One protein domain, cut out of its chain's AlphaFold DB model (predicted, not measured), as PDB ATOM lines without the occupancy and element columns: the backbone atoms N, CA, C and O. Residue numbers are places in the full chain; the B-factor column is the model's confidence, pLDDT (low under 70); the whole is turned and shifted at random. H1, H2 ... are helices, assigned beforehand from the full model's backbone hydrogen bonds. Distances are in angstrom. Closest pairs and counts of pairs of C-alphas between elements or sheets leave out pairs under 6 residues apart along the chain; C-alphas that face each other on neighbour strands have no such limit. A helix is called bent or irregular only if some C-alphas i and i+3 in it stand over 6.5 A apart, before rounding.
ATOM      1  N   TRP A 930     288.919 208.615 185.582       91.75
ATOM      2  CA  TRP A 930     287.632 209.259 185.333       91.75
ATOM      3  C   TRP A 930     286.772 208.428 184.369       91.75
ATOM      4  O   TRP A 930     285.660 208.025 184.714       91.75
ATOM      5  N   TYR A 931     287.307 208.062 183.200       91.00
ATOM      6  CA  TYR A 931     286.549 207.309 182.203       91.00
ATOM      7  C   TYR A 931     286.121 205.926 182.706       91.00
ATOM      8  O   TYR A 931     284.972 205.518 182.508       91.00
ATOM      9  N   VAL A 932     287.033 205.180 183.342       88.38
ATOM     10  CA  VAL A 932     286.747 203.828 183.855       88.38
ATOM     11  C   VAL A 932     285.643 203.880 184.912       88.38
ATOM     12  O   VAL A 932     284.696 203.090 184.849       88.38
ATOM     13  N   CYS A 933     285.719 204.840 185.836       91.25
ATOM     14  CA  CYS A 933     284.729 205.039 186.890       91.25
ATOM     15  C   CYS A 933     283.356 205.430 186.322       91.25
ATOM     16  O   CYS A 933     282.358 204.773 186.635       91.25
ATOM     17  N   LEU A 934     283.282 206.426 185.432       93.75
ATOM     18  CA  LEU A 934     282.011 206.848 184.829       93.75
ATOM     19  C   LEU A 934     281.384 205.744 183.971       93.75
ATOM     20  O   LEU A 934     280.177 205.505 184.052       93.75
ATOM     21  N   ARG A 935     282.186 205.007 183.194       91.19
ATOM     22  CA  ARG A 935     281.701 203.848 182.428       91.19
ATOM     23  C   ARG A 935     281.121 202.775 183.347       91.19
ATOM     24  O   ARG A 935     280.071 202.209 183.034       91.19
ATOM     25  N   ALA A 936     281.772 202.499 184.478       90.56
ATOM     26  CA  ALA A 936     281.268 201.550 185.463       90.56
ATOM     27  C   ALA A 936     279.909 201.996 186.028       90.56
ATOM     28  O   ALA A 936     278.979 201.185 186.065       90.56
ATOM     29  N   ILE A 937     279.765 203.278 186.392       94.75
ATOM     30  CA  ILE A 937     278.496 203.863 186.856       94.75
ATOM     31  C   ILE A 937     277.422 203.736 185.772       94.75
ATOM     32  O   ILE A 937     276.343 203.204 186.046       94.75
ATOM     33  N   ARG A 938     277.727 204.117 184.526       94.06
ATOM     34  CA  ARG A 938     276.814 203.990 183.381       94.06
ATOM     35  C   ARG A 938     276.289 202.571 183.208       94.06
ATOM     36  O   ARG A 938     275.084 202.377 183.058       94.06
ATOM     37  N   GLU A 939     277.152 201.555 183.214       92.00
ATOM     38  CA  GLU A 939     276.702 200.169 183.021       92.00
ATOM     39  C   GLU A 939     275.802 199.683 184.171       92.00
ATOM     40  O   GLU A 939     274.839 198.932 183.940       92.00
ATOM     41  N   LYS A 940     276.046 200.146 185.406       93.00
ATOM     42  CA  LYS A 940     275.146 199.877 186.538       93.00
ATOM     43  C   LYS A 940     273.823 200.621 186.405       93.00
ATOM     44  O   LYS A 940     272.782 199.983 186.562       93.00
ATOM     45  N   ALA A 941     273.841 201.892 186.012       93.56
ATOM     46  CA  ALA A 941     272.646 202.686 185.741       93.56
ATOM     47  C   ALA A 941     271.788 202.073 184.623       93.56
ATOM     48  O   ALA A 941     270.595 201.850 184.814       93.56
ATOM     49  N   LYS A 942     272.387 201.647 183.502       92.50
ATOM     50  CA  LYS A 942     271.687 200.919 182.424       92.50
ATOM     51  C   LYS A 942     271.009 199.651 182.936       92.50
ATOM     52  O   LYS A 942     269.870 199.355 182.571       92.50
ATOM     53  N   THR A 943     271.703 198.883 183.774       89.88
ATOM     54  CA  THR A 943     271.152 197.662 184.378       89.88
ATOM     55  C   THR A 943     270.001 197.982 185.333       89.88
ATOM     56  O   THR A 943     268.979 197.295 185.310       89.88
ATOM     57  N   PHE A 944     270.130 199.041 186.131       90.75
ATOM     58  CA  PHE A 944     269.084 199.542 187.017       90.75
ATOM     59  C   PHE A 944     267.832 199.980 186.238       90.75
ATOM     60  O   PHE A 944     266.751 199.442 186.487       90.75
ATOM     61  N   CYS A 945     267.978 200.832 185.217       89.62
ATOM     62  CA  CYS A 945     266.880 201.267 184.348       89.62
ATOM     63  C   CYS A 945     266.177 200.084 183.660       89.62
ATOM     64  O   CYS A 945     264.948 200.040 183.588       89.62
ATOM     65  N   ARG A 946     266.933 199.082 183.183       86.75
ATOM     66  CA  ARG A 946     266.361 197.854 182.592       86.75
ATOM     67  C   ARG A 946     265.575 197.034 183.611       86.75
ATOM     68  O   ARG A 946     264.512 196.522 183.273       86.75
ATOM     69  N   THR A 947     266.093 196.895 184.831       84.44
ATOM     70  CA  THR A 947     265.412 196.173 185.916       84.44
ATOM     71  C   THR A 947     264.104 196.861 186.295       84.44
ATOM     72  O   THR A 947     263.091 196.177 186.413       84.44
ATOM     73  N   LEU A 948     264.098 198.193 186.410       81.62
ATOM     74  CA  LEU A 948     262.892 198.977 186.694       81.62
ATOM     75  C   LEU A 948     261.840 198.878 185.583       81.62
ATOM     76  O   LEU A 948     260.659 198.695 185.864       81.62
ATOM     77  N   ASN A 949     262.263 198.944 184.318       77.75
ATOM     78  CA  ASN A 949     261.350 198.894 183.172       77.75
ATOM     79  C   ASN A 949     260.892 197.465 182.805       77.75
ATOM     80  O   ASN A 949     259.984 197.287 181.986       77.75
ATOM     81  N   SER A 950     261.500 196.423 183.381       77.50
ATOM     82  CA  SER A 950     261.142 195.030 183.108       77.50
ATOM     83  C   SER A 950     259.902 194.597 183.893       77.50
ATOM     84  O   SER A 950     259.922 194.476 185.113       77.50
ATOM     85  N   LYS A 951     258.846 194.194 183.175       71.75
ATOM     86  CA  LYS A 951     257.666 193.534 183.772       71.75
ATOM     87  C   LYS A 951     257.920 192.065 184.151       71.75
ATOM     88  O   LYS A 951     257.056 191.423 184.745       71.75
ATOM     89  N   LYS A 952     259.083 191.505 183.788       74.12
ATOM     90  CA  LYS A 952     259.459 190.115 184.085       74.12
ATOM     91  C   LYS A 952     260.199 190.027 185.425       74.12
ATOM     92  O   LYS A 952     261.091 190.845 185.660       74.12
ATOM     93  N   PRO A 953     259.892 189.025 186.273       68.94
ATOM     94  CA  PRO A 953     260.654 188.784 187.488       68.94
ATOM     95  C   PRO A 953     262.114 188.415 187.153       68.94
ATOM     96  O   PRO A 953     262.349 187.682 186.185       68.94
ATOM     97  N   PRO A 954     263.103 188.894 187.931       72.25
ATOM     98  CA  PRO A 954     264.496 188.482 187.778       72.25
ATOM     99  C   PRO A 954     264.657 186.961 187.910       72.25
ATOM    100  O   PRO A 954     263.895 186.310 188.630       72.25
ATOM    101  N   LYS A 955     265.675 186.386 187.250       68.44
ATOM    102  CA  LYS A 955     265.985 184.948 187.357       68.44
ATOM    103  C   LYS A 955     266.090 184.534 188.833       68.44
ATOM    104  O   LYS A 955     266.898 185.089 189.568       68.44
ATOM    105  N   GLY A 956     265.282 183.553 189.243       69.75
ATOM    106  CA  GLY A 956     265.259 183.029 190.615       69.75
ATOM    107  C   GLY A 956     264.265 183.704 191.572       69.75
ATOM    108  O   GLY A 956     264.185 183.287 192.724       69.75
ATOM    109  N   ARG A 957     263.476 184.697 191.129       73.94
ATOM    110  CA  ARG A 957     262.375 185.286 191.917       73.94
ATOM    111  C   ARG A 957     261.005 184.947 191.326       73.94
ATOM    112  O   ARG A 957     260.837 184.892 190.113       73.94
ATOM    113  N   ALA A 958     260.011 184.774 192.200       67.25
ATOM    114  CA  ALA A 958     258.619 184.520 191.809       67.25
ATOM    115  C   ALA A 958     257.832 185.799 191.451       67.25
ATOM    116  O   ALA A 958     256.819 185.721 190.762       67.25
ATOM    117  N   LYS A 959     258.280 186.975 191.919       75.19
ATOM    118  CA  LYS A 959     257.632 188.278 191.691       75.19
ATOM    119  C   LYS A 959     258.639 189.320 191.174       75.19
ATOM    120  O   LYS A 959     259.819 189.225 191.528       75.19
ATOM    121  N   PRO A 960     258.202 190.289 190.345       74.31
ATOM    122  CA  PRO A 960     259.006 191.458 189.987       74.31
ATOM    123  C   PRO A 960     259.452 192.232 191.230       74.31
ATOM    124  O   PRO A 960     258.763 192.221 192.249       74.31
ATOM    125  N   MET A 961     260.615 192.878 191.150       79.50
ATOM    126  CA  MET A 961     261.126 193.710 192.241       79.50
ATOM    127  C   MET A 961     260.272 194.964 192.400       79.50
ATOM    128  O   MET A 961     259.835 195.542 191.406       79.50
ATOM    129  N   THR A 962     260.058 195.404 193.642       84.38
ATOM    130  CA  THR A 962     259.489 196.737 193.872       84.38
ATOM    131  C   THR A 962     260.495 197.811 193.434       84.38
ATOM    132  O   THR A 962     261.705 197.567 193.500       84.38
ATOM    133  N   PRO A 963     260.055 199.011 193.011       84.56
ATOM    134  CA  PRO A 963     260.978 200.059 192.571       84.56
ATOM    135  C   PRO A 963     262.054 200.426 193.607       84.56
ATOM    136  O   PRO A 963     263.224 200.565 193.264       84.56
ATOM    137  N   LYS A 964     261.685 200.473 194.896       86.38
ATOM    138  CA  LYS A 964     262.628 200.710 196.003       86.38
ATOM    139  C   LYS A 964     263.625 199.560 196.197       86.38
ATOM    140  O   LYS A 964     264.792 199.807 196.487       86.38
ATOM    141  N   GLU A 965     263.203 198.305 196.014       85.88
ATOM    142  CA  GLU A 965     264.129 197.163 196.025       85.88
ATOM    143  C   GLU A 965     265.104 197.207 194.844       85.88
ATOM    144  O   GLU A 965     266.268 196.845 195.002       85.88
ATOM    145  N   ALA A 966     264.642 197.628 193.662       87.31
ATOM    146  CA  ALA A 966     265.487 197.753 192.480       87.31
ATOM    147  C   ALA A 966     266.566 198.831 192.668       87.31
ATOM    148  O   ALA A 966     267.708 198.593 192.280       87.31
ATOM    149  N   LEU A 967     266.230 199.959 193.311       90.44
ATOM    150  CA  LEU A 967     267.195 201.008 193.667       90.44
ATOM    151  C   LEU A 967     268.265 200.467 194.617       90.44
ATOM    152  O   LEU A 967     269.452 200.570 194.317       90.44
ATOM    153  N   LYS A 968     267.850 199.789 195.695       90.94
ATOM    154  CA  LYS A 968     268.780 199.200 196.666       90.94
ATOM    155  C   LYS A 968     269.743 198.195 196.020       90.94
ATOM    156  O   LYS A 968     270.941 198.242 196.267       90.94
ATOM    157  N   VAL A 969     269.244 197.313 195.150       90.00
ATOM    158  CA  VAL A 969     270.097 196.359 194.412       90.00
ATOM    159  C   VAL A 969     271.015 197.067 193.409       90.00
ATOM    160  O   VAL A 969     272.139 196.618 193.187       90.00
ATOM    161  N   GLY A 970     270.562 198.170 192.809       90.75
ATOM    162  CA  GLY A 970     271.393 199.038 191.975       90.75
ATOM    163  C   GLY A 970     272.577 199.613 192.754       90.75
ATOM    164  O   GLY A 970     273.718 199.417 192.335       90.75
ATOM    165  N   GLN A 971     272.313 200.228 193.911       93.38
ATOM    166  CA  GLN A 971     273.327 200.794 194.816       93.38
ATOM    167  C   GLN A 971     274.312 199.718 195.307       93.38
ATOM    168  O   GLN A 971     275.523 199.863 195.153       93.38
ATOM    169  N   GLU A 972     273.816 198.559 195.757       92.81
ATOM    170  CA  GLU A 972     274.664 197.418 196.148       92.81
ATOM    171  C   GLU A 972     275.569 196.931 194.995       92.81
ATOM    172  O   GLU A 972     276.712 196.521 195.216       92.81
ATOM    173  N   SER A 973     275.084 196.982 193.749       91.06
ATOM    174  CA  SER A 973     275.850 196.612 192.551       91.06
ATOM    175  C   SER A 973     276.935 197.636 192.197       91.06
ATOM    176  O   SER A 973     278.000 197.237 191.713       91.06
ATOM    177  N   VAL A 974     276.689 198.929 192.450       92.88
ATOM    178  CA  VAL A 974     277.689 200.006 192.341       92.88
ATOM    179  C   VAL A 974     278.779 199.795 193.389       92.88
ATOM    180  O   VAL A 974     279.929 199.584 193.010       92.88
ATOM    181  N   LEU A 975     278.427 199.696 194.676       91.81
ATOM    182  CA  LEU A 975     279.386 199.439 195.761       91.81
ATOM    183  C   LEU A 975     280.237 198.192 195.503       91.81
ATOM    184  O   LEU A 975     281.460 198.215 195.633       91.81
ATOM    185  N   LYS A 976     279.609 197.084 195.088       90.69
ATOM    186  CA  LYS A 976     280.334 195.848 194.761       90.69
ATOM    187  C   LYS A 976     281.344 196.059 193.631       90.69
ATOM    188  O   LYS A 976     282.405 195.440 193.655       90.69
ATOM    189  N   ARG A 977     281.013 196.884 192.635       88.69
ATOM    190  CA  ARG A 977     281.914 197.190 191.519       88.69
ATOM    191  C   ARG A 977     283.088 198.049 191.980       88.69
ATOM    192  O   ARG A 977     284.218 197.686 191.676       88.69
ATOM    193  N   PHE A 978     282.840 199.103 192.749       90.56
ATOM    194  CA  PHE A 978     283.889 200.005 193.237       90.56
ATOM    195  C   PHE A 978     284.781 199.389 194.325       90.56
ATOM    196  O   PHE A 978     285.941 199.749 194.429       90.56
ATOM    197  N   ARG A 979     284.347 198.333 195.023       88.00
ATOM    198  CA  ARG A 979     285.260 197.508 195.847       88.00
ATOM    199  C   ARG A 979     286.263 196.678 195.040       88.00
ATOM    200  O   ARG A 979     287.242 196.203 195.602       88.00
ATOM    201  N   ALA A 980     285.995 196.437 193.757       83.31
ATOM    202  CA  ALA A 980     286.879 195.660 192.888       83.31
ATOM    203  C   ALA A 980     287.848 196.543 192.082       83.31
ATOM    204  O   ALA A 980     288.912 196.062 191.705       83.31
ATOM    205  N   ILE A 981     287.494 197.809 191.826       83.00
ATOM    206  CA  ILE A 981     288.272 198.738 190.987       83.00
ATOM    207  C   ILE A 981     289.688 199.026 191.522       83.00
ATOM    208  O   ILE A 981     290.624 198.932 190.721       83.00
ATOM    209  N   PRO A 982     289.906 199.290 192.829       82.81
ATOM    210  CA  PRO A 982     291.240 199.563 193.370       82.81
ATOM    211  C   PRO A 982     292.263 198.472 193.051       82.81
ATOM    212  O   PRO A 982     293.418 198.768 192.759       82.81
ATOM    213  N   GLY A 983     291.818 197.210 193.035       70.62
ATOM    214  CA  GLY A 983     292.684 196.051 192.835       70.62
ATOM    215  C   GLY A 983     293.310 195.936 191.443       70.62
ATOM    216  O   GLY A 983     294.319 195.253 191.327       70.62
ATOM    217  N   PHE A 984     292.742 196.573 190.412       70.31
ATOM    218  CA  PHE A 984     293.277 196.522 189.040       70.31
ATOM    219  C   PHE A 984     293.619 197.898 188.452       70.31
ATOM    220  O   PHE A 984     294.377 197.986 187.491       70.31
ATOM    221  N   LEU A 985     293.042 198.978 188.989       74.19
ATOM    222  CA  LEU A 985     293.313 200.344 188.533       74.19
ATOM    223  C   LEU A 985     294.388 201.041 189.385       74.19
ATOM    224  O   LEU A 985     294.819 202.133 189.031       74.19
ATOM    225  N   HIS A 986     294.817 200.412 190.489       76.00
ATOM    226  CA  HIS A 986     295.810 200.931 191.439       76.00
ATOM    227  C   HIS A 986     295.476 202.330 191.989       76.00
ATOM    228  O   HIS A 986     296.363 203.148 192.220       76.00
ATOM    229  N   ILE A 987     294.188 202.604 192.214       83.62
ATOM    230  CA  ILE A 987     293.702 203.842 192.845       83.62
ATOM    231  C   ILE A 987     293.522 203.660 194.357       83.62
ATOM    232  O   ILE A 987     293.343 202.536 194.824       83.62
ATOM    233  N   SER A 988     293.537 204.758 195.121       88.00
ATOM    234  CA  SER A 988     293.251 204.710 196.559       88.00
ATOM    235  C   SER A 988     291.788 204.345 196.832       88.00
ATOM    236  O   SER A 988     290.892 204.653 196.038       88.00
ATOM    237  N   ASP A 989     291.540 203.722 197.988       88.19
ATOM    238  CA  ASP A 989     290.178 203.424 198.446       88.19
ATOM    239  C   ASP A 989     289.340 204.709 198.565       88.19
ATOM    240  O   ASP A 989     288.172 204.705 198.199       88.19
ATOM    241  N   GLU A 990     289.957 205.836 198.944       90.06
ATOM    242  CA  GLU A 990     289.303 207.152 199.019       90.06
ATOM    243  C   GLU A 990     288.737 207.615 197.666       90.06
ATOM    244  O   GLU A 990     287.583 208.037 197.587       90.06
ATOM    245  N   VAL A 991     289.519 207.502 196.584       89.81
ATOM    246  CA  VAL A 991     289.068 207.864 195.227       89.81
ATOM    247  C   VAL A 991     287.956 206.922 194.766       89.81
ATOM    248  O   VAL A 991     286.971 207.363 194.171       89.81
ATOM    249  N   SER A 992     288.090 205.627 195.053       91.12
ATOM    250  CA  SER A 992     287.082 204.631 194.683       91.12
ATOM    251  C   SER A 992     285.760 204.833 195.426       91.12
ATOM    252  O   SER A 992     284.695 204.792 194.806       91.12
ATOM    253  N   ASP A 993     285.819 205.102 196.731       92.75
ATOM    254  CA  ASP A 993     284.655 205.363 197.575       92.75
ATOM    255  C   ASP A 993     283.943 206.651 197.147       92.75
ATOM    256  O   ASP A 993     282.717 206.661 197.040       92.75
ATOM    257  N   ALA A 994     284.690 207.703 196.793       93.69
ATOM    258  CA  ALA A 994     284.118 208.947 196.283       93.69
ATOM    259  C   ALA A 994     283.306 208.726 194.989       93.69
ATOM    260  O   ALA A 994     282.161 209.177 194.888       93.69
ATOM    261  N   TYR A 995     283.836 207.964 194.023       95.06
ATOM    262  CA  TYR A 995     283.074 207.594 192.823       95.06
ATOM    263  C   TYR A 995     281.910 206.636 193.120       95.06
ATOM    264  O   TYR A 995     280.872 206.717 192.457       95.06
ATOM    265  N   ALA A 996     282.041 205.744 194.108       94.94
ATOM    266  CA  ALA A 996     280.954 204.860 194.523       94.94
ATOM    267  C   ALA A 996     279.767 205.665 195.074       94.94
ATOM    268  O   ALA A 996     278.637 205.453 194.633       94.94
ATOM    269  N   THR A 997     280.033 206.631 195.959       95.12
ATOM    270  CA  THR A 997     279.034 207.567 196.494       95.12
ATOM    271  C   THR A 997     278.394 208.394 195.382       95.12
ATOM    272  O   THR A 997     277.170 208.500 195.325       95.12
ATOM    273  N   LEU A 998     279.189 208.916 194.442       96.12
ATOM    274  CA  LEU A 998     278.660 209.667 193.303       96.12
ATOM    275  C   LEU A 998     277.737 208.801 192.426       96.12
ATOM    276  O   LEU A 998     276.682 209.252 191.984       96.12
ATOM    277  N   GLY A 999     278.094 207.528 192.226       96.00
ATOM    278  CA  GLY A 999     277.255 206.548 191.544       96.00
ATOM    279  C   GLY A 999     275.945 206.250 192.280       96.00
ATOM    280  O   GLY A 999     274.909 206.118 191.632       96.00
ATOM    281  N   GLU A1000     275.955 206.173 193.613       95.81
ATOM    282  CA  GLU A1000     274.736 206.018 194.420       95.81
ATOM    283  C   GLU A1000     273.813 207.233 194.292       95.81
ATOM    284  O   GLU A1000     272.626 207.053 194.005       95.81
ATOM    285  N   TYR A1001     274.356 208.448 194.413       96.00
ATOM    286  CA  TYR A1001     273.606 209.693 194.216       96.00
ATOM    287  C   TYR A1001     273.036 209.807 192.808       96.00
ATOM    288  O   TYR A1001     271.902 210.250 192.638       96.00
ATOM    289  N   PHE A1002     273.768 209.347 191.796       96.56
ATOM    290  CA  PHE A1002     273.251 209.314 190.436       96.56
ATOM    291  C   PHE A1002     272.062 208.357 190.286       96.56
ATOM    292  O   PHE A1002     271.072 208.700 189.641       96.56
ATOM    293  N   LEU A1003     272.110 207.165 190.897       94.94
ATOM    294  CA  LEU A1003     270.966 206.245 190.882       94.94
ATOM    295  C   LEU A1003     269.757 206.815 191.634       94.94
ATOM    296  O   LEU A1003     268.625 206.594 191.201       94.94
ATOM    297  N   GLU A1004     269.983 207.545 192.727       93.31
ATOM    298  CA  GLU A1004     268.927 208.248 193.464       93.31
ATOM    299  C   GLU A1004     268.306 209.371 192.634       93.31
ATOM    300  O   GLU A1004     267.084 209.394 192.502       93.31
ATOM    301  N   TYR A1005     269.123 210.215 191.996       94.19
ATOM    302  CA  TYR A1005     268.672 211.251 191.061       94.19
ATOM    303  C   TYR A1005     267.837 210.655 189.921       94.19
ATOM    304  O   TYR A1005     266.722 211.104 189.655       94.19
ATOM    305  N   LEU A1006     268.324 209.583 189.284       92.31
ATOM    306  CA  LEU A1006     267.558 208.886 188.249       92.31
ATOM    307  C   LEU A1006     266.226 208.366 188.797       92.31
ATOM    308  O   LEU A1006     265.213 208.426 188.105       92.31
ATOM    309  N   PHE A1007     266.210 207.832 190.019       90.56
ATOM    310  CA  PHE A1007     265.007 207.284 190.634       90.56
ATOM    311  C   PHE A1007     263.981 208.362 190.999       90.56
ATOM    312  O   PHE A1007     262.796 208.151 190.737       90.56
ATOM    313  N   SER A1008     264.394 209.479 191.603       87.31
ATOM    314  CA  SER A1008     263.480 210.529 192.065       87.31
ATOM    315  C   SER A1008     263.051 211.471 190.944       87.31
ATOM    316  O   SER A1008     261.850 211.684 190.780       87.31
ATOM    317  N   GLU A1009     264.001 211.963 190.146       86.19
ATOM    318  CA  GLU A1009     263.778 213.068 189.207       86.19
ATOM    319  C   GLU A1009     263.416 212.597 187.792       86.19
ATOM    320  O   GLU A1009     262.542 213.176 187.152       86.19
ATOM    321  N   GLU A1010     264.048 211.530 187.286       82.69
ATOM    322  CA  GLU A1010     263.912 211.130 185.869       82.69
ATOM    323  C   GLU A1010     262.943 209.949 185.661       82.69
ATOM    324  O   GLU A1010     262.265 209.856 184.636       82.69
ATOM    325  N   LEU A1011     262.862 209.018 186.623       79.38
ATOM    326  CA  LEU A1011     262.088 207.768 186.519       79.38
ATOM    327  C   LEU A1011     260.839 207.734 187.418       79.38
ATOM    328  O   LEU A1011     260.200 206.682 187.528       79.38
ATOM    329  N   PHE A1012     260.482 208.855 188.056       75.25
ATOM    330  CA  PHE A1012     259.267 209.032 188.869       75.25
ATOM    331  C   PHE A1012     259.052 207.919 189.915       75.25
ATOM    332  O   PHE A1012     257.993 207.287 189.985       75.25
ATOM    333  N   CYS A1013     260.083 207.616 190.706       77.56
ATOM    334  CA  CYS A1013     260.100 206.552 191.719       77.56
ATOM    335  C   CYS A1013     259.740 205.147 191.184       77.56
ATOM    336  O   CYS A1013     259.363 204.256 191.951       77.56
ATOM    337  N   GLY A1014     259.845 204.932 189.866       66.81
ATOM    338  CA  GLY A1014     259.531 203.680 189.175       66.81
ATOM    339  C   GLY A1014     258.039 203.348 189.059       66.81
ATOM    340  O   GLY A1014     257.704 202.211 188.724       66.81
ATOM    341  N   THR A1015     257.137 204.302 189.309       69.62
ATOM    342  CA  THR A1015     255.686 204.127 189.119       69.62
ATOM    343  C   THR A1015     255.124 205.217 188.214       69.62
ATOM    344  O   THR A1015     254.782 206.298 188.682       69.62
ATOM    345  N   ALA A1016     254.995 204.921 186.919       73.62
ATOM    346  CA  ALA A1016     254.296 205.800 185.985       73.62
ATOM    347  C   ALA A1016     252.784 205.814 186.290       73.62
ATOM    348  O   ALA A1016     252.159 204.752 186.368       73.62
ATOM    349  N   ALA A1017     252.199 207.001 186.456       73.81
ATOM    350  CA  ALA A1017     250.769 207.198 186.695       73.81
ATOM    351  C   ALA A1017     249.931 207.057 185.411       73.81
ATOM    352  O   ALA A1017     248.757 206.694 185.476       73.81
ATOM    353  N   ASP A1018     250.535 207.302 184.245       82.56
ATOM    354  CA  ASP A1018     249.893 207.215 182.934       82.56
ATOM    355  C   ASP A1018     250.860 206.738 181.827       82.56
ATOM    356  O   ASP A1018     252.046 206.474 182.046       82.56
ATOM    357  N   LYS A1019     250.329 206.596 180.603       83.31
ATOM    358  CA  LYS A1019     251.100 206.162 179.426       83.31
ATOM    359  C   LYS A1019     252.163 207.177 178.988       83.31
ATOM    360  O   LYS A1019     253.143 206.771 178.366       83.31
ATOM    361  N   GLU A1020     251.971 208.464 179.270       83.56
ATOM    362  CA  GLU A1020     252.919 209.518 178.898       83.56
ATOM    363  C   GLU A1020     254.160 209.453 179.797       83.56
ATOM    364  O   GLU A1020     255.287 209.455 179.305       83.56
ATOM    365  N   GLN A1021     253.965 209.285 181.105       81.44
ATOM    366  CA  GLN A1021     255.040 209.030 182.060       81.44
ATOM    367  C   GLN A1021     255.755 207.706 181.772       81.44
ATOM    368  O   GLN A1021     256.979 207.657 181.838       81.44
ATOM    369  N   GLU A1022     255.039 206.647 181.366       82.62
ATOM    370  CA  GLU A1022     255.682 205.390 180.945       82.62
ATOM    371  C   GLU A1022     256.602 205.607 179.726       82.62
ATOM    372  O   GLU A1022     257.684 205.019 179.650       82.62
ATOM    373  N   ALA A1023     256.198 206.456 178.774       84.81
ATOM    374  CA  ALA A1023     257.030 206.825 177.632       84.81
ATOM    375  C   ALA A1023     258.256 207.653 178.057       84.81
ATOM    376  O   ALA A1023     259.361 207.349 177.608       84.81
ATOM    377  N   LYS A1024     258.092 208.618 178.974       84.44
ATOM    378  CA  LYS A1024     259.203 209.405 179.545       84.44
ATOM    379  C   LYS A1024     260.218 208.523 180.280       84.44
ATOM    380  O   LYS A1024     261.407 208.648 180.020       84.44
ATOM    381  N   CYS A1025     259.780 207.547 181.083       83.00
ATOM    382  CA  CYS A1025     260.689 206.601 181.749       83.00
ATOM    383  C   CYS A1025     261.466 205.717 180.759       83.00
ATOM    384  O   CYS A1025     262.634 205.386 180.985       83.00
ATOM    385  N   LYS A1026     260.829 205.308 179.653       85.50
ATOM    386  CA  LYS A1026     261.509 204.568 178.576       85.50
ATOM    387  C   LYS A1026     262.523 205.446 177.852       85.50
ATOM    388  O   LYS A1026     263.601 204.948 177.535       85.50
ATOM    389  N   GLN A1027     262.194 206.717 177.628       88.88
ATOM    390  CA  GLN A1027     263.107 207.684 177.031       88.88
ATOM    391  C   GLN A1027     264.308 207.944 177.945       88.88
ATOM    392  O   GLN A1027     265.425 207.748 177.496       88.88
ATOM    393  N   ALA A1028     264.108 208.217 179.237       87.25
ATOM    394  CA  ALA A1028     265.203 208.396 180.194       87.25
ATOM    395  C   ALA A1028     266.127 207.166 180.263       87.25
ATOM    396  O   ALA A1028     267.349 207.287 180.267       87.25
ATOM    397  N   ALA A1029     265.566 205.950 180.242       88.06
ATOM    398  CA  ALA A1029     266.363 204.723 180.184       88.06
ATOM    399  C   ALA A1029     267.156 204.570 178.873       88.06
ATOM    400  O   ALA A1029     268.235 203.972 178.880       88.06
ATOM    401  N   LYS A1030     266.617 205.080 177.759       89.56
ATOM    402  CA  LYS A1030     267.317 205.157 176.476       89.56
ATOM    403  C   LYS A1030     268.412 206.221 176.526       89.56
ATOM    404  O   LYS A1030     269.526 205.918 176.132       89.56
ATOM    405  N   ASP A1031     268.151 207.390 177.099       92.50
ATOM    406  CA  ASP A1031     269.128 208.475 177.238       92.50
ATOM    407  C   ASP A1031     270.292 208.067 178.152       92.50
ATOM    408  O   ASP A1031     271.442 208.327 177.835       92.50
ATOM    409  N   VAL A1032     270.054 207.312 179.230       92.25
ATOM    410  CA  VAL A1032     271.139 206.724 180.045       92.25
ATOM    411  C   VAL A1032     271.981 205.723 179.241       92.25
ATOM    412  O   VAL A1032     273.170 205.539 179.509       92.25
ATOM    413  N   ALA A1033     271.384 205.044 178.259       88.69
ATOM    414  CA  ALA A1033     272.100 204.110 177.401       88.69
ATOM    415  C   ALA A1033     272.847 204.818 176.263       88.69
ATOM    416  O   ALA A1033     274.011 204.501 176.052       88.69
ATOM    417  N   ASP A1034     272.222 205.760 175.565       89.31
ATOM    418  CA  ASP A1034     272.723 206.331 174.312       89.31
ATOM    419  C   ASP A1034     273.290 207.752 174.482       89.31
ATOM    420  O   ASP A1034     274.040 208.198 173.631       89.31
ATOM    421  N   LEU A1035     272.970 208.466 175.564       93.56
ATOM    422  CA  LEU A1035     273.346 209.865 175.825       93.56
ATOM    423  C   LEU A1035     273.797 210.070 177.285       93.56
ATOM    424  O   LEU A1035     273.542 211.111 177.893       93.56
ATOM    425  N   PHE A1036     274.469 209.069 177.866       95.12
ATOM    426  CA  PHE A1036     274.906 209.083 179.267       95.12
ATOM    427  C   PHE A1036     275.580 210.394 179.712       95.12
ATOM    428  O   PHE A1036     275.137 210.926 180.726       95.12
ATOM    429  N   PRO A1037     276.577 210.962 178.999       94.62
ATOM    430  CA  PRO A1037     277.216 212.214 179.421       94.62
ATOM    431  C   PRO A1037     276.260 213.408 179.513       94.62
ATOM    432  O   PRO A1037     276.452 214.276 180.361       94.62
ATOM    433  N   VAL A1038     275.201 213.448 178.698       94.31
ATOM    434  CA  VAL A1038     274.177 214.502 178.768       94.31
ATOM    435  C   VAL A1038     273.354 214.350 180.046       94.31
ATOM    436  O   VAL A1038     273.119 215.322 180.763       94.31
ATOM    437  N   VAL A1039     272.946 213.119 180.370       94.62
ATOM    438  CA  VAL A1039     272.210 212.820 181.608       94.62
ATOM    439  C   VAL A1039     273.089 213.050 182.840       94.62
ATOM    440  O   VAL A1039     272.623 213.604 183.831       94.62
ATOM    441  N   TRP A1040     274.365 212.675 182.758       95.75
ATOM    442  CA  TRP A1040     275.363 212.872 183.804       95.75
ATOM    443  C   TRP A1040     275.603 214.355 184.095       95.75
ATOM    444  O   TRP A1040     275.539 214.763 185.249       95.75
ATOM    445  N   LYS A1041     275.771 215.185 183.056       94.81
ATOM    446  CA  LYS A1041     275.899 216.643 183.196       94.81
ATOM    447  C   LYS A1041     274.692 217.254 183.906       94.81
ATOM    448  O   LYS A1041     274.873 217.988 184.868       94.81
ATOM    449  N   ARG A1042     273.465 216.877 183.514       95.00
ATOM    450  CA  ARG A1042     272.241 217.340 184.202       95.00
ATOM    451  C   ARG A1042     272.226 216.959 185.683       95.00
ATOM    452  O   ARG A1042     271.815 217.772 186.504       95.00
ATOM    453  N   PHE A1043     272.681 215.756 186.025       95.94
ATOM    454  CA  PHE A1043     272.817 215.321 187.416       95.94
ATOM    455  C   PHE A1043     273.817 216.185 188.199       95.94
ATOM    456  O   PHE A1043     273.490 216.636 189.300       95.94
ATOM    457  N   LEU A1044     275.008 216.434 187.647       95.62
ATOM    458  CA  LEU A1044     276.018 217.273 188.298       95.62
ATOM    459  C   LEU A1044     275.504 218.709 188.478       95.62
ATOM    460  O   LEU A1044     275.560 219.238 189.585       95.62
ATOM    461  N   ASP A1045     274.897 219.287 187.439       94.75
ATOM    462  CA  ASP A1045     274.311 220.633 187.474       94.75
ATOM    463  C   ASP A1045     273.164 220.740 188.498       94.75
ATOM    464  O   ASP A1045     273.028 221.751 189.187       94.75
ATOM    465  N   HIS A1046     272.337 219.694 188.624       93.12
ATOM    466  CA  HIS A1046     271.208 219.655 189.557       93.12
ATOM    467  C   HIS A1046     271.646 219.495 191.018       93.12
ATOM    468  O   HIS A1046     271.054 220.093 191.914       93.12
ATOM    469  N   THR A1047     272.660 218.666 191.271       92.75
ATOM    470  CA  THR A1047     273.088 218.306 192.633       92.75
ATOM    471  C   THR A1047     274.242 219.157 193.160       92.75
ATOM    472  O   THR A1047     274.484 219.160 194.366       92.75
ATOM    473  N   GLY A1048     274.956 219.871 192.285       91.88
ATOM    474  CA  GLY A1048     276.173 220.616 192.621       91.88
ATOM    475  C   GLY A1048     277.379 219.725 192.946       91.88
ATOM    476  O   GLY A1048     278.358 220.215 193.505       91.88
TER     477      GLY A1048
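Overview. This is residues 930 to 1048 of the 1056 residues of the protein "Transmembrane protein" of Phytophthora megakarya (UniProt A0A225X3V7). Three long helices, H1, H2 and H4, lie side by side as an up-and-down bundle, with H5 packed along H1 and reaching past the end of the bundle, and H6 running crosswise over H1 and H4 on the side away from H2. A long loop, residues 950 to 962, lies out from the middle between H1 and H2, and the short H3 sits at the other end of the bundle, between H2 and H4. The printed part has 119 residues with six named helices, H1 to H6 in order along the chain, and no named strand; its class is all helix. It is compact, with a radius of gyration of the C-alphas of 14.5 A and spans of 46 by 36 by 21 A.

Along the chain. H1, residues 930 to 949, begins with C-alpha 930 at (287.632, 209.259, 185.333) and is 28.3 A long. H2, residues 963 to 978, measures 22.9 A, and H3 is residues 982 to 985, 5.3 A. H4, residues 989 to 1010, is the longest at 30.1 A, with C-alpha 989 at (290.178, 203.424, 198.446); it is neither bent nor irregular, but only just: C-alphas 1007 and 1010 are 6.2 A apart. H5, residues 1019 to 1034, measures 22.2 A. H6, residues 1036 to 1047, measures 16.3 A and ends with C-alpha 1047 at (273.088, 218.306, 192.633).

Arrangement. H1, H2 and H4 form a bundle that is up and down, each helix running against the one before it. H1 and H2 are a hairpin at a shallow tilt of 24 degrees; their closest C-alphas, of Phe 944 and Gly 970, are 5.5 A apart. H2 and H4 touch, opposite ways at a shallow tilt of 22 degrees, closest at the C-alphas of Gln 971 and Glu 1000, 5.4 A. H4 touches H1 with residues 995 to 1003 alone, the same way at a tilt of 36 degrees, only just steep; the closest C-alphas, of Ile 937 and Gly 999, are 5.5 A apart. H5 touches H1, opposite ways at a shallow tilt of 27 degrees, closest at the C-alphas of Cys 945 and Ala 1029, 5.4 A. H6 only just touches H4, with 3 pairs of C-alphas within 8 A, about perpendicular at 90 degrees; the closest are those of Phe 1002 and Phe 1043, 6.7 A. H3 is close to H4 but not clearly touching, with the C-alphas of Pro 982 and Asp 989 6.5 A apart. H2 is apart from H5 and H6. In H1, H2, H4, H5 and H6 every O i to N i+4 pair is within hydrogen-bond range; H3 is too short for such a pair.

Size, cuts and confidence. The two C-alphas farthest apart, of His 986 and Asp 1018, are 47.1 A from each other. The printed part has no cut. The link from H1 to H2, 13 residues, is long. The mean pLDDT of the printed part is 86.8, and residues 953, 955 to 956, 958 and 1014 to 1015 are under 70.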